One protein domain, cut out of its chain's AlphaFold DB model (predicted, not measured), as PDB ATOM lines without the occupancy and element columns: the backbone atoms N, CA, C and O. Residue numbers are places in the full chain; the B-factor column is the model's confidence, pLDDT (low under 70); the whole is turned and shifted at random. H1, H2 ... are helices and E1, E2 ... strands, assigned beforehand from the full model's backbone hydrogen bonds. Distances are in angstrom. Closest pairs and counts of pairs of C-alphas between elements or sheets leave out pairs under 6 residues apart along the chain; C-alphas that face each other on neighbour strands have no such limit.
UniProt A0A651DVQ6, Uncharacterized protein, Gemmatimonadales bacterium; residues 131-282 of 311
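Overview. This is residues 131 to 282 of the 311 residues of an uncharacterized protein of Gemmatimonadales bacterium (UniProt A0A651DVQ6). A strongly twisted sheet of five strands is covered on one face by three helices, H1, H2 and H3, with its other face bare; the long helix H3 packs on both H1 and H2, and H4 folds back from its end, off the sheet. The printed part has 152 residues, with five named helices and five named strands in the order H1 E1 E2 E3 H2 E4 E5 H3 H4 H5. The sheet order is E1 E2 E3 E5 E4, antiparallel throughout, and the class is mixed, helices and strands. The whole is compact, with a radius of gyration of the C-alphas of 16.1 A and spans of 48 by 42 by 30 A.

Arrangement. H1, residues 134 to 149, is on the sheet at a height of 8.4 A. E1, residues 156 to 161, E2, residues 164 to 171, and E3, residues 176 to 181, form a meander, each strand the antiparallel neighbour of the one before; N 159 and O 166 are 2.8 A apart, N 169 and O 178 2.9 A. H2, residues 188 to 197, is on the same face as H1, but the two are apart. E3, H2 and E4, residues 203 to 208, form a split strand-helix-strand unit, two strands running the same way with a helix between them in the chain and E5, residues 214 to 220, between them in the sheet; its crossover is right-handed. Between the antiparallel neighbours E3 and E5, N 179 and O 217 are within hydrogen-bond range at 2.9 A, and between the antiparallel neighbours E5 and E4, N 216 and O 206 are within hydrogen-bond range at 2.8 A. H3, residues 227 to 248, is on the same face, 10.5 A over the sheet. With residues 239 to 247 alone it touches H2, the closest C-alphas being those of Gly 197 and Gly 240, 3.9 A apart. H4, residues 250 to 263, forms a helical hairpin with H3, at a steep tilt of 40 degrees. H5, residues 268 to 271, touches H1, the C-alphas of Gly 141 and Leu 269 being closest at 6.6 A. In H1, H2, H3 and H4 every O i to N i+4 pair is within hydrogen-bond range; H5 is too short for one.

Along the chain. H1 begins at C-alpha 134 (261.332, 248.132, 312.358) and is 22.3 A long. H3 measures 31.4 A, H4 19.9 A and E2 22.3 A. H5 ends at C-alpha 271 (271.383, 236.116, 314.338).

Size, cuts and confidence. The C-alphas farthest apart, those of Arg 251 and Ile 282, are 49.6 A apart. The printed part has no cut and no long link. Confidence is under 70 at residues 209 to 213 and 274 to 282.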
ATOM      1  N   ALA A 131     257.762 247.380 308.028       88.38
ATOM      2  CA  ALA A 131     257.573 248.751 308.513       88.38
ATOM      3  C   ALA A 131     257.083 248.790 309.977       88.38
ATOM      4  O   ALA A 131     257.503 249.646 310.756       88.38
ATOM      5  N   GLU A 132     256.234 247.835 310.344       87.12
ATOM      6  CA  GLU A 132     255.609 247.666 311.653       87.12
ATOM      7  C   GLU A 132     256.586 247.102 312.692       87.12
ATOM      8  O   GLU A 132     256.506 247.458 313.866       87.12
ATOM      9  N   THR A 133     257.517 246.235 312.274       90.69
ATOM     10  CA  THR A 133     258.495 245.616 313.180       90.69
ATOM     11  C   THR A 133     259.788 246.411 313.295       90.69
ATOM     12  O   THR A 133     260.460 246.289 314.319       90.69
ATOM     13  N   ARG A 134     260.124 247.282 312.327       93.25
ATOM     14  CA  ARG A 134     261.332 248.132 312.358       93.25
ATOM     15  C   ARG A 134     261.609 248.795 313.722       93.25
ATOM     16  O   ARG A 134     262.768 248.742 314.132       93.25
ATOM     17  N   PRO A 135     260.631 249.365 314.458       92.25
ATOM     18  CA  PRO A 135     260.882 249.926 315.788       92.25
ATOM     19  C   PRO A 135     261.473 248.923 316.789       92.25
ATOM     20  O   PRO A 135     262.307 249.292 317.611       92.25
ATOM     21  N   LEU A 136     261.089 247.646 316.716       92.75
ATOM     22  CA  LEU A 136     261.633 246.592 317.577       92.75
ATOM     23  C   LEU A 136     263.077 246.260 317.191       92.75
ATOM     24  O   LEU A 136     263.947 246.211 318.054       92.75
ATOM     25  N   PHE A 137     263.358 246.122 315.892       94.94
ATOM     26  CA  PHE A 137     264.719 245.894 315.397       94.94
ATOM     27  C   PHE A 137     265.655 247.080 315.713       94.94
ATOM     28  O   PHE A 137     266.814 246.865 316.067       94.94
ATOM     29  N   LEU A 138     265.158 248.326 315.659       95.25
ATOM     30  CA  LEU A 138     265.892 249.513 316.120       95.25
ATOM     31  C   LEU A 138     266.219 249.431 317.620       95.25
ATOM     32  O   LEU A 138     267.359 249.695 317.995       95.25
ATOM     33  N   ARG A 139     265.255 249.039 318.469       93.81
ATOM     34  CA  ARG A 139     265.486 248.854 319.916       93.81
ATOM     35  C   ARG A 139     266.530 247.780 320.198       93.81
ATOM     36  O   ARG A 139     267.410 248.036 321.007       93.81
ATOM     37  N   VAL A 140     266.478 246.632 319.515       94.38
ATOM     38  CA  VAL A 140     267.484 245.559 319.647       94.38
ATOM     39  C   VAL A 140     268.890 246.096 319.369       94.38
ATOM     40  O   VAL A 140     269.756 246.018 320.235       94.38
ATOM     41  N   GLY A 141     269.106 246.711 318.202       95.62
ATOM     42  CA  GLY A 141     270.432 247.214 317.833       95.62
ATOM     43  C   GLY A 141     270.911 248.403 318.673       95.62
ATOM     44  O   GLY A 141     272.111 248.585 318.850       95.62
ATOM     45  N   PHE A 142     270.000 249.224 319.205       95.44
ATOM     46  CA  PHE A 142     270.362 250.318 320.110       95.44
ATOM     47  C   PHE A 142     270.620 249.838 321.542       95.44
ATOM     48  O   PHE A 142     271.513 250.367 322.192       95.44
ATOM     49  N   ARG A 143     269.930 248.790 322.010       93.81
ATOM     50  CA  ARG A 143     270.245 248.097 323.268       93.81
ATOM     51  C   ARG A 143     271.661 247.526 323.234       93.81
ATOM     52  O   ARG A 143     272.423 247.790 324.157       93.81
ATOM     53  N   ASP A 144     272.026 246.835 322.151       94.19
ATOM     54  CA  ASP A 144     273.393 246.342 321.921       94.19
ATOM     55  C   ASP A 144     274.434 247.480 322.029       94.19
ATOM     56  O   ASP A 144     275.487 247.313 322.637       94.19
ATOM     57  N   MET A 145     274.128 248.666 321.480       95.19
ATOM     58  CA  MET A 145     274.993 249.849 321.598       95.19
ATOM     59  C   MET A 145     275.051 250.425 323.016       95.19
ATOM     60  O   MET A 145     276.122 250.844 323.437       95.19
ATOM     61  N   VAL A 146     273.943 250.466 323.761       95.06
ATOM     62  CA  VAL A 146     273.961 250.930 325.159       95.06
ATOM     63  C   VAL A 146     274.792 249.975 326.020       95.06
ATOM     64  O   VAL A 146     275.648 250.441 326.764       95.06
ATOM     65  N   GLU A 147     274.636 248.657 325.860       92.75
ATOM     66  CA  GLU A 147     275.440 247.657 326.583       92.75
ATOM     67  C   GLU A 147     276.948 247.766 326.309       92.75
ATOM     68  O   GLU A 147     277.747 247.504 327.205       92.75
ATOM     69  N   ASP A 148     277.344 248.180 325.103       94.69
ATOM     70  CA  ASP A 148     278.753 248.371 324.738       94.69
ATOM     71  C   ASP A 148     279.325 249.743 325.151       94.69
ATOM     72  O   ASP A 148     280.534 249.874 325.344       94.69
ATOM     73  N   LEU A 149     278.490 250.789 325.233       94.88
ATOM     74  CA  LEU A 149     278.946 252.185 325.351       94.88
ATOM     75  C   LEU A 149     278.633 252.846 326.698       94.88
ATOM     76  O   LEU A 149     279.368 253.739 327.131       94.88
ATOM     77  N   ASP A 150     277.541 252.465 327.357       91.94
ATOM     78  CA  ASP A 150     277.076 253.062 328.608       91.94
ATOM     79  C   ASP A 150     276.312 252.046 329.469       91.94
ATOM     80  O   ASP A 150     275.089 251.930 329.382       91.94
ATOM     81  N   LEU A 151     277.029 251.335 330.341       82.94
ATOM     82  CA  LEU A 151     276.434 250.395 331.291       82.94
ATOM     83  C   LEU A 151     275.524 251.134 332.289       82.94
ATOM     84  O   LEU A 151     275.974 251.672 333.303       82.94
ATOM     85  N   ASN A 152     274.228 251.167 331.980       84.00
ATOM     86  CA  ASN A 152     273.186 251.772 332.797       84.00
ATOM     87  C   ASN A 152     271.822 251.101 332.557       84.00
ATOM     88  O   ASN A 152     271.610 250.442 331.544       84.00
ATOM     89  N   GLU A 153     270.889 251.264 333.497       81.56
ATOM     90  CA  GLU A 153     269.575 250.602 333.443       81.56
ATOM     91  C   GLU A 153     268.616 251.197 332.398       81.56
ATOM     92  O   GLU A 153     267.607 250.570 332.060       81.56
ATOM     93  N   ALA A 154     268.895 252.399 331.884       86.19
ATOM     94  CA  ALA A 154     268.074 253.047 330.871       86.19
ATOM     95  C   ALA A 154     268.573 252.734 329.453       86.19
ATOM     96  O   ALA A 154     269.765 252.586 329.198       86.19
ATOM     97  N   LEU A 155     267.647 252.707 328.496       88.69
ATOM     98  CA  LEU A 155     267.926 252.613 327.066       88.69
ATOM     99  C   LEU A 155     268.374 253.991 326.542       88.69
ATOM    100  O   LEU A 155     267.676 254.645 325.764       88.69
ATOM    101  N   ALA A 156     269.518 254.458 327.041       93.06
ATOM    102  CA  ALA A 156     270.081 255.773 326.774       93.06
ATOM    103  C   ALA A 156     271.615 255.745 326.831       93.06
ATOM    104  O   ALA A 156     272.194 255.045 327.660       93.06
ATOM    105  N   ILE A 157     272.261 256.558 325.994       95.44
ATOM    106  CA  ILE A 157     273.711 256.798 326.032       95.44
ATOM    107  C   ILE A 157     273.939 258.197 326.598       95.44
ATOM    108  O   ILE A 157     273.442 259.187 326.054       95.44
ATOM    109  N   ARG A 158     274.681 258.289 327.700       95.25
ATOM    110  CA  ARG A 158     275.079 259.544 328.343       95.25
ATOM    111  C   ARG A 158     276.474 259.924 327.871       95.25
ATOM    112  O   ARG A 158     277.370 259.078 327.848       95.25
ATOM    113  N   ILE A 159     276.650 261.195 327.536       95.38
ATOM    114  CA  ILE A 159     277.919 261.800 327.144       95.38
ATOM    115  C   ILE A 159     278.198 262.948 328.114       95.38
ATOM    116  O   ILE A 159     277.360 263.840 328.275       95.38
ATOM    117  N   LEU A 160     279.351 262.923 328.775       93.75
ATOM    118  CA  LEU A 160     279.805 264.023 329.626       93.75
ATOM    119  C   LEU A 160     280.264 265.187 328.743       93.75
ATOM    120  O   LEU A 160     281.144 265.017 327.908       93.75
ATOM    121  N   LEU A 161     279.681 266.367 328.947       91.69
ATOM    122  CA  LEU A 161     280.066 267.621 328.300       91.69
ATOM    123  C   LEU A 161     280.673 268.581 329.337       91.69
ATOM    124  O   LEU A 161     280.375 268.452 330.526       91.69
ATOM    125  N   PRO A 162     281.447 269.604 328.926       86.25
ATOM    126  CA  PRO A 162     281.974 270.609 329.854       86.25
ATOM    127  C   PRO A 162     280.891 271.312 330.694       86.25
ATOM    128  O   PRO A 162     281.147 271.670 331.840       86.25
ATOM    129  N   GLY A 163     279.685 271.485 330.136       82.00
ATOM    130  CA  GLY A 163     278.534 272.116 330.796       82.00
ATOM    131  C   GLY A 163     277.510 271.161 331.430       82.00
ATOM    132  O   GLY A 163     276.470 271.627 331.889       82.00
ATOM    133  N   GLY A 164     277.740 269.842 331.446       88.44
ATOM    134  CA  GLY A 164     276.790 268.887 332.034       88.44
ATOM    135  C   GLY A 164     276.752 267.532 331.333       88.44
ATOM    136  O   GLY A 164     277.786 266.972 330.982       88.44
ATOM    137  N   VAL A 165     275.553 266.978 331.142       91.00
ATOM    138  CA  VAL A 165     275.366 265.663 330.503       91.00
ATOM    139  C   VAL A 165     274.452 265.801 329.294       91.00
ATOM    140  O   VAL A 165     273.325 266.285 329.420       91.00
ATOM    141  N   ALA A 166     274.910 265.329 328.134       93.31
ATOM    142  CA  ALA A 166     274.034 265.023 327.013       93.31
ATOM    143  C   ALA A 166     273.513 263.592 327.158       93.31
ATOM    144  O   ALA A 166     274.281 262.663 327.396       93.31
ATOM    145  N   ARG A 167     272.209 263.388 326.997       94.38
ATOM    146  CA  ARG A 167     271.560 262.080 327.061       94.38
ATOM    147  C   ARG A 167     270.865 261.804 325.737       94.38
ATOM    148  O   ARG A 167     269.926 262.509 325.373       94.38
ATOM    149  N   ALA A 168     271.344 260.792 325.023       95.19
ATOM    150  CA  ALA A 168     270.797 260.341 323.755       95.19
ATOM    151  C   ALA A 168     269.870 259.140 323.962       95.19
ATOM    152  O   ALA A 168     270.290 258.099 324.464       95.19
ATOM    153  N   GLU A 169     268.613 259.287 323.555       93.88
ATOM    154  CA  GLU A 169     267.562 258.275 323.665       93.88
ATOM    155  C   GLU A 169     266.976 257.965 322.288       93.88
ATOM    156  O   GLU A 169     266.791 258.861 321.464       93.88
ATOM    157  N   LEU A 170     266.633 256.703 322.038       93.25
ATOM    158  CA  LEU A 170     266.011 256.287 320.785       93.25
ATOM    159  C   LEU A 170     264.477 256.384 320.862       93.25
ATOM    160  O   LEU A 170     263.821 255.564 321.511       93.25
ATOM    161  N   ASP A 171     263.881 257.297 320.091       91.62
ATOM    162  CA  ASP A 171     262.486 257.156 319.668       91.62
ATOM    163  C   ASP A 171     262.426 256.207 318.465       91.62
ATOM    164  O   ASP A 171     262.482 256.599 317.298       91.62
ATOM    165  N   ALA A 172     262.314 254.915 318.766       90.62
ATOM    166  CA  ALA A 172     262.280 253.868 317.752       90.62
ATOM    167  C   ALA A 172     261.018 253.910 316.871       90.62
ATOM    168  O   ALA A 172     261.020 253.333 315.787       90.62
ATOM    169  N   ALA A 173     259.938 254.557 317.328       87.69
ATOM    170  CA  ALA A 173     258.706 254.680 316.553       87.69
ATOM    171  C   ALA A 173     258.828 255.805 315.517       87.69
ATOM    172  O   ALA A 173     258.470 255.604 314.358       87.69
ATOM    173  N   ALA A 174     259.395 256.949 315.916       90.69
ATOM    174  CA  ALA A 174     259.736 258.030 314.993       90.69
ATOM    175  C   ALA A 174     260.965 257.708 314.117       90.69
ATOM    176  O   ALA A 174     261.102 258.276 313.044       90.69
ATOM    177  N   SER A 175     261.820 256.762 314.533       94.62
ATOM    178  CA  SER A 175     263.163 256.524 313.972       94.62
ATOM    179  C   SER A 175     264.103 257.719 314.196       94.62
ATOM    180  O   SER A 175     264.735 258.211 313.268       94.62
ATOM    181  N   VAL A 176     264.192 258.193 315.443       96.00
ATOM    182  CA  VAL A 176     264.933 259.415 315.807       96.00
ATOM    183  C   VAL A 176     265.780 259.196 317.047       96.00
ATOM    184  O   VAL A 176     265.311 258.626 318.033       96.00
ATOM    185  N   LEU A 177     267.016 259.692 317.024       96.25
ATOM    186  CA  LEU A 177     267.826 259.856 318.228       96.25
ATOM    187  C   LEU A 177     267.534 261.237 318.828       96.25
ATOM    188  O   LEU A 177     267.864 262.271 318.249       96.25
ATOM    189  N   CYS A 178     266.888 261.244 319.988       95.06
ATOM    190  CA  CYS A 178     266.613 262.437 320.775       95.06
ATOM    191  C   CYS A 178     267.786 262.673 321.728       95.06
ATOM    192  O   CYS A 178     267.933 261.953 322.714       95.06
ATOM    193  N   VAL A 179     268.612 263.680 321.452       94.75
ATOM    194  CA  VAL A 179     269.757 264.052 322.291       94.75
ATOM    195  C   VAL A 179     269.393 265.287 323.104       94.75
ATOM    196  O   VAL A 179     269.150 266.345 322.530       94.75
ATOM    197  N   ARG A 180     269.323 265.165 324.432       92.44
ATOM    198  CA  ARG A 180     268.971 266.272 325.339       92.44
ATOM    199  C   ARG A 180     270.156 266.671 326.208       92.44
ATOM    200  O   ARG A 180     270.805 265.781 326.746       92.44
ATOM    201  N   THR A 181     270.410 267.964 326.398       90.38
ATOM    202  CA  THR A 181     271.403 268.463 327.369       90.38
ATOM    203  C   THR A 181     270.724 269.152 328.545       90.38
ATOM    204  O   THR A 181     269.662 269.751 328.396       90.38
ATOM    205  N   SER A 182     271.353 269.083 329.719       81.69
ATOM    206  CA  SER A 182     270.859 269.663 330.980       81.69
ATOM    207  C   SER A 182     270.770 271.197 331.016       81.69
ATOM    208  O   SER A 182     270.227 271.742 331.970       81.69
ATOM    209  N   ASP A 183     271.300 271.878 330.001       76.81
ATOM    210  CA  ASP A 183     271.245 273.329 329.811       76.81
ATOM    211  C   ASP A 183     270.583 273.643 328.451       76.81
ATOM    212  O   ASP A 183     270.678 272.844 327.509       76.81
ATOM    213  N   ALA A 184     269.893 274.783 328.348       73.31
ATOM    214  CA  ALA A 184     269.383 275.352 327.100       73.31
ATOM    215  C   ALA A 184     270.405 276.235 326.359       73.31
ATOM    216  O   ALA A 184     270.140 276.645 325.222       73.31
ATOM    217  N   HIS A 185     271.549 276.554 326.974       76.31
ATOM    218  CA  HIS A 185     272.626 277.257 326.286       76.31
ATOM    219  C   HIS A 185     273.151 276.450 325.097       76.31
ATOM    220  O   HIS A 185     273.256 275.223 325.112       76.31
ATOM    221  N   ARG A 186     273.480 277.182 324.033       81.81
ATOM    222  CA  ARG A 186     274.047 276.618 322.816       81.81
ATOM    223  C   ARG A 186     275.508 276.250 323.062       81.81
ATOM    224  O   ARG A 186     276.289 277.120 323.432       81.81
ATOM    225  N   ASP A 187     275.865 275.004 322.775       87.56
ATOM    226  CA  ASP A 187     277.245 274.510 322.758       87.56
ATOM    227  C   ASP A 187     277.662 274.277 321.288       87.56
ATOM    228  O   ASP A 187     277.261 273.273 320.690       87.56
ATOM    229  N   PRO A 188     278.406 275.212 320.658       90.94
ATOM    230  CA  PRO A 188     278.797 275.090 319.254       90.94
ATOM    231  C   PRO A 188     279.772 273.938 318.991       90.94
ATOM    232  O   PRO A 188     279.771 273.387 317.889       90.94
ATOM    233  N   ASP A 189     280.592 273.561 319.977       93.56
ATOM    234  CA  ASP A 189     281.515 272.430 319.867       93.56
ATOM    235  C   ASP A 189     280.743 271.108 319.856       93.56
ATOM    236  O   ASP A 189     281.034 270.227 319.042       93.56
ATOM    237  N   PHE A 190     279.720 270.990 320.706       94.06
ATOM    238  CA  PHE A 190     278.803 269.854 320.703       94.06
ATOM    239  C   PHE A 190     277.960 269.782 319.429       94.06
ATOM    240  O   PHE A 190     277.876 268.714 318.829       94.06
ATOM    241  N   GLU A 191     277.383 270.895 318.966       94.69
ATOM    242  CA  GLU A 191     276.631 270.930 317.703       94.69
ATOM    243  C   GLU A 191     277.497 270.524 316.499       94.69
ATOM    244  O   GLU A 191     277.055 269.740 315.657       94.69
ATOM    245  N   THR A 192     278.742 271.008 316.439       96.62
ATOM    246  CA  THR A 192     279.696 270.651 315.376       96.62
ATOM    247  C   THR A 192     280.024 269.160 315.424       96.62
ATOM    248  O   THR A 192     279.895 268.471 314.416       96.62
ATOM    249  N   ALA A 193     280.361 268.630 316.602       97.50
ATOM    250  CA  ALA A 193     280.657 267.211 316.788       97.50
ATOM    251  C   ALA A 193     279.442 266.299 316.523       97.50
ATOM    252  O   ALA A 193     279.591 265.163 316.070       97.50
ATOM    253  N   LEU A 194     278.222 266.781 316.774       96.81
ATOM    254  CA  LEU A 194     276.993 266.062 316.450       96.81
ATOM    255  C   LEU A 194     276.795 265.982 314.925       96.81
ATOM    256  O   LEU A 194     276.501 264.907 314.404       96.81
ATOM    257  N   ALA A 195     277.034 267.074 314.196       97.44
ATOM    258  CA  ALA A 195     276.996 267.078 312.732       97.44
ATOM    259  C   ALA A 195     278.121 266.225 312.100       97.44
ATOM    260  O   ALA A 195     277.877 265.504 311.131       97.44
ATOM    261  N   GLU A 196     279.332 266.256 312.668       98.12
ATOM    262  CA  GLU A 196     280.474 265.422 312.259       98.12
ATOM    263  C   GLU A 196     280.238 263.926 312.541       98.12
ATOM    264  O   GLU A 196     280.602 263.075 311.726       98.12
ATOM    265  N   GLY A 197     279.599 263.592 313.668       97.56
ATOM    266  CA  GLY A 197     279.260 262.220 314.053       97.56
ATOM    267  C   GLY A 197     278.119 261.602 313.233       97.56
ATOM    268  O   GLY A 197     278.131 260.395 312.980       97.56
ATOM    269  N   PHE A 198     277.164 262.414 312.767       97.38
ATOM    270  CA  PHE A 198     276.002 261.976 311.980       97.38
ATOM    271  C   PHE A 198     275.965 262.637 310.581       97.38
ATOM    272  O   PHE A 198     275.012 263.344 310.239       97.38
ATOM    273  N   PRO A 199     276.985 262.410 309.727       95.75
ATOM    274  CA  PRO A 199     277.143 263.150 308.482       95.75
ATOM    275  C   PRO A 199     276.027 262.829 307.481       95.75
ATOM    276  O   PRO A 199     275.750 261.663 307.158       95.75
ATOM    277  N   GLY A 200     275.415 263.895 306.960       93.38
ATOM    278  CA  GLY A 200     274.314 263.839 305.997       93.38
ATOM    279  C   GLY A 200     272.966 263.421 306.591       93.38
ATOM    280  O   GLY A 200     272.097 262.990 305.837       93.38
ATOM    281  N   TRP A 201     272.797 263.481 307.915       96.50
ATOM    282  CA  TRP A 201     271.503 263.299 308.583       96.50
ATOM    283  C   TRP A 201     270.874 264.658 308.910       96.50
ATOM    284  O   TRP A 201     271.583 265.643 309.116       96.50
ATOM    285  N   THR A 202     269.542 264.715 308.967       96.81
ATOM    286  CA  THR A 202     268.827 265.915 309.425       96.81
ATOM    287  C   THR A 202     268.933 266.010 310.945       96.81
ATOM    288  O   THR A 202     268.688 265.026 311.646       96.81
ATOM    289  N   ILE A 203     269.307 267.191 311.444       96.88
ATOM    290  CA  ILE A 203     269.456 267.473 312.873       96.88
ATOM    291  C   ILE A 203     268.631 268.717 313.211       96.88
ATOM    292  O   ILE A 203     269.072 269.841 312.979       96.88
ATOM    293  N   ASP A 204     267.441 268.514 313.774       94.75
ATOM    294  CA  ASP A 204     266.557 269.608 314.176       94.75
ATOM    295  C   ASP A 204     266.795 269.992 315.640       94.75
ATOM    296  O   ASP A 204     266.734 269.158 316.547       94.75
ATOM    297  N   ARG A 205     267.043 271.281 315.886       92.06
ATOM    298  CA  ARG A 205     267.272 271.848 317.222       92.06
ATOM    299  C   ARG A 205     265.982 272.451 317.784       92.06
ATOM    300  O   ARG A 205     265.391 273.334 317.167       92.06
ATOM    301  N   SER A 206     265.597 272.063 318.997       89.12
ATOM    302  CA  SER A 206     264.478 272.656 319.743       89.12
ATOM    303  C   SER A 206     264.838 272.889 321.212       89.12
ATOM    304  O   SER A 206     265.633 272.156 321.793       89.12
ATOM    305  N   VAL A 207     264.272 273.928 321.828       84.81
ATOM    306  CA  VAL A 207     264.410 274.195 323.270       84.81
ATOM    307  C   VAL A 207     263.057 273.951 323.927       84.81
ATOM    308  O   VAL A 207     262.034 274.402 323.412       84.81
ATOM    309  N   SER A 208     263.043 273.240 325.052       76.25
ATOM    310  CA  SER A 208     261.830 272.940 325.820       76.25
ATOM    311  C   SER A 208     261.966 273.354 327.284       76.25
ATOM    312  O   SER A 208     263.055 273.261 327.845       76.25
ATOM    313  N   GLY A 209     260.850 273.732 327.914       65.38
ATOM    314  CA  GLY A 209     260.791 274.141 329.323       65.38
ATOM    315  C   GLY A 209     260.895 275.656 329.528       65.38
ATOM    316  O   GLY A 209     261.449 276.372 328.698       65.38
ATOM    317  N   ALA A 210     260.335 276.145 330.635       53.06
ATOM    318  CA  ALA A 210     260.445 277.541 331.056       53.06
ATOM    319  C   ALA A 210     261.631 277.722 332.022       53.06
ATOM    320  O   ALA A 210     261.894 276.848 332.848       53.06
ATOM    321  N   GLY A 211     262.335 278.855 331.947       62.88
ATOM    322  CA  GLY A 211     263.520 279.127 332.771       62.88
ATOM    323  C   GLY A 211     264.809 278.607 332.129       62.88
ATOM    324  O   GLY A 211     265.067 278.913 330.969       62.88
ATOM    325  N   LEU A 212     265.606 277.829 332.873       58.84
ATOM    326  CA  LEU A 212     266.891 277.268 332.405       58.84
ATOM    327  C   LEU A 212     266.752 276.331 331.193       58.84
ATOM    328  O   LEU A 212     267.718 276.133 330.466       58.84
ATOM    329  N   GLY A 213     265.546 275.802 330.960       68.62
ATOM    330  CA  GLY A 213     265.194 275.024 329.778       68.62
ATOM    331  C   GLY A 213     265.994 273.728 329.612       68.62
ATOM    332  O   GLY A 213     266.682 273.242 330.504       68.62
ATOM    333  N   THR A 214     265.847 273.117 328.447       78.88
ATOM    334  CA  THR A 214     266.555 271.900 328.051       78.88
ATOM    335  C   THR A 214     266.724 271.962 326.546       78.88
ATOM    336  O   THR A 214     265.732 272.016 325.807       78.88
ATOM    337  N   GLN A 215     267.968 271.970 326.076       87.56
ATOM    338  CA  GLN A 215     268.237 271.850 324.654       87.56
ATOM    339  C   GLN A 215     267.961 270.411 324.213       87.56
ATOM    340  O   GLN A 215     268.454 269.461 324.815       87.56
ATOM    341  N   SER A 216     267.178 270.252 323.153       91.62
ATOM    342  CA  SER A 216     266.957 268.978 322.472       91.62
ATOM    343  C   SER A 216     267.426 269.068 321.022       91.62
ATOM    344  O   SER A 216     267.162 270.052 320.329       91.62
ATOM    345  N   TYR A 217     268.088 268.015 320.558       95.00
ATOM    346  CA  TYR A 217     268.432 267.781 319.163       95.00
ATOM    347  C   TYR A 217     267.730 266.502 318.708       95.00
ATOM    348  O   TYR A 217     267.790 265.474 319.386       95.00
ATOM    349  N   ARG A 218     267.044 266.569 317.570       96.75
ATOM    350  CA  ARG A 218     266.397 265.433 316.919       96.75
ATOM    351  C   ARG A 218     267.237 265.038 315.720       96.75
ATOM    352  O   ARG A 218     267.284 265.762 314.733       96.75
ATOM    353  N   VAL A 219     267.925 263.915 315.846       97.75
ATOM    354  CA  VAL A 219     268.809 263.363 314.824       97.75
ATOM    355  C   VAL A 219     268.019 262.271 314.095       97.75
ATOM    356  O   VAL A 219     267.805 261.179 314.628       97.75
ATOM    357  N   GLU A 220     267.497 262.607 312.915       97.69
ATOM    358  CA  GLU A 220     266.563 261.769 312.150       97.69
ATOM    359  C   GLU A 220     267.316 260.609 311.465       97.69
ATOM    360  O   GLU A 220     268.228 260.825 310.662       97.69
ATOM    361  N   ILE A 221     266.948 259.362 311.787       97.31
ATOM    362  CA  ILE A 221     267.603 258.155 311.259       97.31
ATOM    363  C   ILE A 221     267.046 257.862 309.853       97.31
ATOM    364  O   ILE A 221     265.827 257.740 309.696       97.31
ATOM    365  N   PRO A 222     267.891 257.666 308.821       96.19
ATOM    366  CA  PRO A 222     267.433 257.312 307.484       96.19
ATOM    367  C   PRO A 222     266.544 256.066 307.463       96.19
ATOM    368  O   PRO A 222     266.831 255.038 308.080       96.19
ATOM    369  N   HIS A 223     265.449 256.154 306.709       93.94
ATOM    370  CA  HIS A 223     264.423 255.119 306.647       93.94
ATOM    371  C   HIS A 223     264.937 253.836 305.971       93.94
ATOM    372  O   HIS A 223     264.926 253.718 304.744       93.94
ATOM    373  N   ALA A 224     265.317 252.846 306.778       94.38
ATOM    374  CA  ALA A 224     265.657 251.507 306.309       94.38
ATOM    375  C   ALA A 224     264.423 250.730 305.812       94.38
ATOM    376  O   ALA A 224     263.386 250.675 306.488       94.38
ATOM    377  N   ARG A 225     264.574 250.095 304.643       92.62
ATOM    378  CA  ARG A 225     263.587 249.244 303.951       92.62
ATOM    379  C   ARG A 225     263.891 247.744 304.061       92.62
ATOM    380  O   ARG A 225     263.047 246.930 303.699       92.62
ATOM    381  N   SER A 226     265.071 247.381 304.565       94.31
ATOM    382  CA  SER A 226     265.525 246.003 304.807       94.31
ATOM    383  C   SER A 226     266.295 245.896 306.128       94.31
ATOM    384  O   SER A 226     266.784 246.906 306.649       94.31
ATOM    385  N   LEU A 227     266.475 244.676 306.651       94.50
ATOM    386  CA  LEU A 227     267.307 244.452 307.838       94.50
ATOM    387  C   LEU A 227     268.778 244.813 307.567       94.50
ATOM    388  O   LEU A 227     269.464 245.361 308.432       94.50
ATOM    389  N   ALA A 228     269.258 244.556 306.347       94.75
ATOM    390  CA  ALA A 228     270.611 244.900 305.915       94.75
ATOM    391  C   ALA A 228     270.858 246.421 305.854       94.75
ATOM    392  O   ALA A 228     271.945 246.888 306.206       94.75
ATOM    393  N   GLU A 229     269.864 247.213 305.438       96.31
ATOM    394  CA  GLU A 229     269.904 248.676 305.555       96.31
ATOM    395  C   GLU A 229     269.855 249.115 307.019       96.31
ATOM    396  O   GLU A 229     270.675 249.931 307.431       96.31
ATOM    397  N   LEU A 230     268.978 248.526 307.836       96.81
ATOM    398  CA  LEU A 230     268.865 248.897 309.245       96.81
ATOM    399  C   LEU A 230     270.181 248.694 310.003       96.81
ATOM    400  O   LEU A 230     270.649 249.598 310.689       96.81
ATOM    401  N   ARG A 231     270.820 247.530 309.836       97.00
ATOM    402  CA  ARG A 231     272.126 247.227 310.445       97.00
ATOM    403  C   ARG A 231     273.226 248.173 309.947       97.00
ATOM    404  O   ARG A 231     274.173 248.448 310.680       97.00
ATOM    405  N   ARG A 232     273.105 248.724 308.735       96.69
ATOM    406  CA  ARG A 232     274.018 249.751 308.207       96.69
ATOM    407  C   ARG A 232     273.831 251.092 308.912       96.69
ATOM    408  O   ARG A 232     274.831 251.691 309.305       96.69
ATOM    409  N   GLU A 233     272.589 251.524 309.119       97.44
ATOM    410  CA  GLU A 233     272.292 252.756 309.853       97.44
ATOM    411  C   GLU A 233     272.645 252.615 311.342       97.44
ATOM    412  O   GLU A 233     273.313 253.488 311.879       97.44
ATOM    413  N   LEU A 234     272.368 251.474 311.982       97.88
ATOM    414  CA  LEU A 234     272.816 251.181 313.353       97.88
ATOM    415  C   LEU A 234     274.351 251.262 313.497       97.88
ATOM    416  O   LEU A 234     274.854 251.852 314.450       97.88
ATOM    417  N   ARG A 235     275.122 250.781 312.510       97.19
ATOM    418  CA  ARG A 235     276.588 250.971 312.477       97.19
ATOM    419  C   ARG A 235     277.008 252.430 312.264       97.19
ATOM    420  O   ARG A 235     278.086 252.809 312.713       97.19
ATOM    421  N   ARG A 236     276.208 253.260 311.577       97.75
ATOM    422  CA  ARG A 236     276.444 254.718 311.508       97.75
ATOM    423  C   ARG A 236     276.186 255.364 312.865       97.75
ATOM    424  O   ARG A 236     277.025 256.144 313.295       97.75
ATOM    425  N   ILE A 237     275.119 254.966 313.561       98.06
ATOM    426  CA  ILE A 237     274.809 255.431 314.921       98.06
ATOM    427  C   ILE A 237     275.964 255.130 315.875       98.06
ATOM    428  O   ILE A 237     276.473 256.040 316.527       98.06
ATOM    429  N   ARG A 238     276.442 253.879 315.894       97.75
ATOM    430  CA  ARG A 238     277.585 253.466 316.718       97.75
ATOM    431  C   ARG A 238     278.834 254.305 316.425       97.75
ATOM    432  O   ARG A 238     279.471 254.793 317.353       97.75
ATOM    433  N   ARG A 239     279.150 254.547 315.144       97.38
ATOM    434  CA  ARG A 239     280.265 255.429 314.744       97.38
ATOM    435  C   ARG A 239     280.071 256.884 315.179       97.38
ATOM    436  O   ARG A 239     281.046 257.497 315.598       97.38
ATOM    437  N   GLY A 240     278.848 257.413 315.129       98.19
ATOM    438  CA  GLY A 240     278.529 258.750 315.636       98.19
ATOM    439  C   GLY A 240     278.780 258.868 317.139       98.19
ATOM    440  O   GLY A 240     279.459 259.794 317.579       98.19
ATOM    441  N   PHE A 241     278.354 257.877 317.928       98.19
ATOM    442  CA  PHE A 241     278.674 257.838 319.358       98.19
ATOM    443  C   PHE A 241     280.165 257.629 319.639       98.19
ATOM    444  O   PHE A 241     280.697 258.288 320.525       98.19
ATOM    445  N   HIS A 242     280.871 256.794 318.869       97.75
ATOM    446  CA  HIS A 242     282.332 256.679 318.962       97.75
ATOM    447  C   HIS A 242     283.027 258.025 318.694       97.75
ATOM    448  O   HIS A 242     283.929 258.393 319.440       97.75
ATOM    449  N   HIS A 243     282.588 258.786 317.684       98.25
ATOM    450  CA  HIS A 243     283.102 260.130 317.410       98.25
ATOM    451  C   HIS A 243     282.863 261.074 318.601       98.25
ATOM    452  O   HIS A 243     283.822 261.648 319.121       98.25
ATOM    453  N   LEU A 244     281.624 261.172 319.098       98.19
ATOM    454  CA  LEU A 244     281.284 262.025 320.245       98.19
ATOM    455  C   LEU A 244     282.082 261.651 321.505       98.19
ATOM    456  O   LEU A 244     282.711 262.514 322.116       98.19
ATOM    457  N   LEU A 245     282.131 260.364 321.860       97.81
ATOM    458  CA  LEU A 245     282.910 259.871 322.999       97.81
ATOM    459  C   LEU A 245     284.410 260.144 322.815       97.81
ATOM    460  O   LEU A 245     285.079 260.492 323.781       97.81
ATOM    461  N   SER A 246     284.946 260.049 321.594       97.69
ATOM    462  CA  SER A 246     286.359 260.359 321.335       97.69
ATOM    463  C   SER A 246     286.713 261.832 321.561       97.69
ATOM    464  O   SER A 246     287.836 262.122 321.973       97.69
ATOM    465  N   ARG A 247     285.761 262.749 321.329       97.69
ATOM    466  CA  ARG A 247     285.945 264.198 321.499       97.69
ATOM    467  C   ARG A 247     285.742 264.643 322.948       97.69
ATOM    468  O   ARG A 247     286.557 265.406 323.456       97.69
ATOM    469  N   PHE A 248     284.684 264.170 323.607       96.88
ATOM    470  CA  PHE A 248     284.285 264.655 324.935       96.88
ATOM    471  C   PHE A 248     284.736 263.756 326.098       96.88
ATOM    472  O   PHE A 248     285.026 264.251 327.184       96.88
ATOM    473  N   GLU A 249     284.883 262.446 325.877       97.12
ATOM    474  CA  GLU A 249     285.278 261.468 326.902       97.12
ATOM    475  C   GLU A 249     286.419 260.536 326.432       97.12
ATOM    476  O   GLU A 249     286.297 259.307 326.509       97.12
ATOM    477  N   PRO A 250     287.570 261.070 325.971       97.38
ATOM    478  CA  PRO A 250     288.608 260.284 325.293       97.38
ATOM    479  C   PRO A 250     289.132 259.090 326.111       97.38
ATOM    480  O   PRO A 250     289.468 258.052 325.544       97.38
ATOM    481  N   ARG A 251     289.152 259.192 327.450       97.06
ATOM    482  CA  ARG A 251     289.534 258.082 328.346       97.06
ATOM    483  C   ARG A 251     288.520 256.933 328.328       97.06
ATOM    484  O   ARG A 251     288.920 255.775 328.247       97.06
ATOM    485  N   ARG A 252     287.220 257.245 328.374       96.00
ATOM    486  CA  ARG A 252     286.134 256.255 328.291       96.00
ATOM    487  C   ARG A 252     286.093 255.628 326.902       96.00
ATOM    488  O   ARG A 252     285.997 254.412 326.795       96.00
ATOM    489  N   TYR A 253     286.243 256.439 325.854       97.19
ATOM    490  CA  TYR A 253     286.350 255.958 324.478       97.19
ATOM    491  C   TYR A 253     287.497 254.956 324.296       97.19
ATOM    492  O   TYR A 253     287.295 253.905 323.690       97.19
ATOM    493  N   GLN A 254     288.677 255.240 324.854       97.25
ATOM    494  CA  GLN A 254     289.815 254.324 324.783       97.25
ATOM    495  C   GLN A 254     289.536 252.996 325.510       97.25
ATOM    496  O   GLN A 254     289.749 251.938 324.923       97.25
ATOM    497  N   ALA A 255     288.978 253.036 326.726       95.44
ATOM    498  CA  ALA A 255     288.613 251.828 327.474       95.44
ATOM    499  C   ALA A 255     287.544 250.977 326.753       95.44
ATOM    500  O   ALA A 255     287.670 249.755 326.667       95.44
ATOM    501  N   ILE A 256     286.523 251.622 326.174       95.19
ATOM    502  CA  ILE A 256     285.516 250.968 325.322       95.19
ATOM    503  C   ILE A 256     286.195 250.310 324.115       95.19
ATOM    504  O   ILE A 256     285.941 249.146 323.822       95.19
ATOM    505  N   ARG A 257     287.095 251.016 323.418       95.44
ATOM    506  CA  ARG A 257     287.805 250.454 322.261       95.44
ATOM    507  C   ARG A 257     288.648 249.240 322.614       95.44
ATOM    508  O   ARG A 257     288.655 248.294 321.835       95.44
ATOM    509  N   GLU A 258     289.352 249.258 323.739       94.62
ATOM    510  CA  GLU A 258     290.161 248.124 324.197       94.62
ATOM    511  C   GLU A 258     289.283 246.899 324.488       94.62
ATOM    512  O   GLU A 258     289.590 245.803 324.017       94.62
ATOM    513  N   MET A 259     288.133 247.096 325.145       93.69
ATOM    514  CA  MET A 259     287.124 246.050 325.348       93.69
ATOM    515  C   MET A 259     286.597 245.494 324.012       93.69
ATOM    516  O   MET A 259     286.648 244.285 323.777       93.69
ATOM    517  N   LEU A 260     286.142 246.366 323.107       93.12
ATOM    518  CA  LEU A 260     285.561 245.972 321.818       93.12
ATOM    519  C   LEU A 260     286.590 245.344 320.863       93.12
ATOM    520  O   LEU A 260     286.221 244.507 320.043       93.12
ATOM    521  N   CYS A 261     287.881 245.675 320.981       92.94
ATOM    522  CA  CYS A 261     288.947 244.981 320.247       92.94
ATOM    523  C   CYS A 261     289.139 243.529 320.720       92.94
ATOM    524  O   CYS A 261     289.545 242.691 319.919       92.94
ATOM    525  N   GLY A 262     288.867 243.234 321.997       89.88
ATOM    526  CA  GLY A 262     288.969 241.883 322.556       89.88
ATOM    527  C   GLY A 262     287.727 241.019 322.320       89.88
ATOM    528  O   GLY A 262     287.859 239.847 321.977       89.88
ATOM    529  N   PHE A 263     286.530 241.589 322.491       91.31
ATOM    530  CA  PHE A 263     285.263 240.840 322.476       91.31
ATOM    531  C   PHE A 263     284.409 241.035 321.211       91.31
ATOM    532  O   PHE A 263     283.492 240.251 320.973       91.31
ATOM    533  N   GLY A 264     284.711 242.042 320.387       92.62
ATOM    534  CA  GLY A 264     283.854 242.481 319.284       92.62
ATOM    535  C   GLY A 264     282.704 243.390 319.735       92.62
ATOM    536  O   GLY A 264     282.472 243.595 320.924       92.62
ATOM    537  N   GLU A 265     281.985 243.954 318.763       93.75
ATOM    538  CA  GLU A 265     280.753 244.725 318.992       93.75
ATOM    539  C   GLU A 265     279.540 243.794 319.106       93.75
ATOM    540  O   GLU A 265     279.425 242.827 318.346       93.75
ATOM    541  N   ARG A 266     278.580 244.120 319.981       94.12
ATOM    542  CA  ARG A 266     277.285 243.426 320.005       94.12
ATOM    543  C   ARG A 266     276.493 243.724 318.724       94.12
ATOM    544  O   ARG A 266     276.313 244.883 318.335       94.12
ATOM    545  N   ASP A 267     276.015 242.662 318.079       94.00
ATOM    546  CA  ASP A 267     275.122 242.682 316.909       94.00
ATOM    547  C   ASP A 267     274.123 241.520 317.064       94.00
ATOM    548  O   ASP A 267     274.198 240.513 316.359       94.00
ATOM    549  N   SER A 268     273.188 241.631 318.018       93.50
ATOM    550  CA  SER A 268     272.102 240.657 318.241       93.50
ATOM    551  C   SER A 268     271.318 240.397 316.945       93.50
ATOM    552  O   SER A 268     270.882 239.276 316.675       93.50
ATOM    553  N   LEU A 269     271.203 241.422 316.091       94.19
ATOM    554  CA  LEU A 269     270.576 241.358 314.769       94.19
ATOM    555  C   LEU A 269     271.343 240.509 313.740       94.19
ATOM    556  O   LEU A 269     270.774 240.172 312.701       94.19
ATOM    557  N   ALA A 270     272.602 240.138 313.992       90.88
ATOM    558  CA  ALA A 270     273.351 239.213 313.142       90.88
ATOM    559  C   ALA A 270     272.780 237.789 313.149       90.88
ATOM    560  O   ALA A 270     273.030 237.038 312.210       90.88
ATOM    561  N   THR A 271     272.011 237.437 314.183       86.44
ATOM    562  CA  THR A 271     271.383 236.116 314.338       86.44
ATOM    563  C   THR A 271     270.084 235.948 313.540       86.44
ATOM    564  O   THR A 271     269.582 234.831 313.435       86.44
ATOM    565  N   LEU A 272     269.543 237.037 312.978       87.25
ATOM    566  CA  LEU A 272     268.231 237.075 312.325       87.25
ATOM    567  C   LEU A 272     268.365 237.007 310.795       87.25
ATOM    568  O   LEU A 272     269.244 237.643 310.205       87.25
ATOM    569  N   GLY A 273     267.468 236.274 310.137       74.38
ATOM    570  CA  GLY A 273     267.390 236.204 308.679       74.38
ATOM    571  C   GLY A 273     266.684 237.416 308.059       74.38
ATOM    572  O   GLY A 273     265.776 237.995 308.652       74.38
ATOM    573  N   ASP A 274     267.036 237.768 306.818       64.94
ATOM    574  CA  ASP A 274     266.404 238.865 306.055       64.94
ATOM    575  C   ASP A 274     265.043 238.438 305.454       64.94
ATOM    576  O   ASP A 274     264.772 238.559 304.258       64.94
ATOM    577  N   ARG A 275     264.183 237.848 306.294       63.91
ATOM    578  CA  ARG A 275     262.824 237.438 305.928       63.91
ATOM    579  C   ARG A 275     261.904 238.656 305.936       63.91
ATOM    580  O   ARG A 275     261.805 239.358 306.944       63.91
ATOM    581  N   LYS A 276     261.170 238.861 304.839       55.50
ATOM    582  CA  LYS A 276     260.060 239.821 304.798       55.50
ATOM    583  C   LYS A 276     258.904 239.288 305.636       55.50
ATOM    584  O   LYS A 276     258.348 238.239 305.314       55.50
ATOM    585  N   GLY A 277     258.566 240.014 306.694       54.00
ATOM    586  CA  GLY A 277     257.400 239.714 307.514       54.00
ATOM    587  C   GLY A 277     256.088 240.071 306.821       54.00
ATOM    588  O   GLY A 277     256.043 241.005 306.021       54.00
ATOM    589  N   SER A 278     255.014 239.376 307.199       48.03
ATOM    590  CA  SER A 278     253.630 239.734 306.857       48.03
ATOM    591  C   SER A 278     252.831 239.999 308.142       48.03
ATOM    592  O   SER A 278     252.046 239.143 308.553       48.03
ATOM    593  N   PRO A 279     253.060 241.130 308.837       53.81
ATOM    594  CA  PRO A 279     252.304 241.480 310.036       53.81
ATOM    595  C   PRO A 279     250.860 241.865 309.687       53.81
ATOM    596  O   PRO A 279     250.607 242.564 308.705       53.81
ATOM    597  N   THR A 280     249.912 241.474 310.539       45.50
ATOM    598  CA  THR A 280     248.493 241.822 310.373       45.50
ATOM    599  C   THR A 280     248.127 242.945 311.334       45.50
ATOM    600  O   THR A 280     247.873 242.719 312.518       45.50
ATOM    601  N   SER A 281     248.071 244.175 310.825       40.75
ATOM    602  CA  SER A 281     247.541 245.307 311.588       40.75
ATOM    603  C   SER A 281     246.018 245.200 311.699       40.75
ATOM    604  O   SER A 281     245.329 245.142 310.680       40.75
ATOM    605  N   ILE A 282     245.486 245.184 312.926       39.28
ATOM    606  CA  ILE A 282     244.043 245.256 313.184       39.28
ATOM    607  C   ILE A 282     243.740 246.623 313.796       39.28
ATOM    608  O   ILE A 282     243.984 246.868 314.978       39.28
TER     609      ILE A 282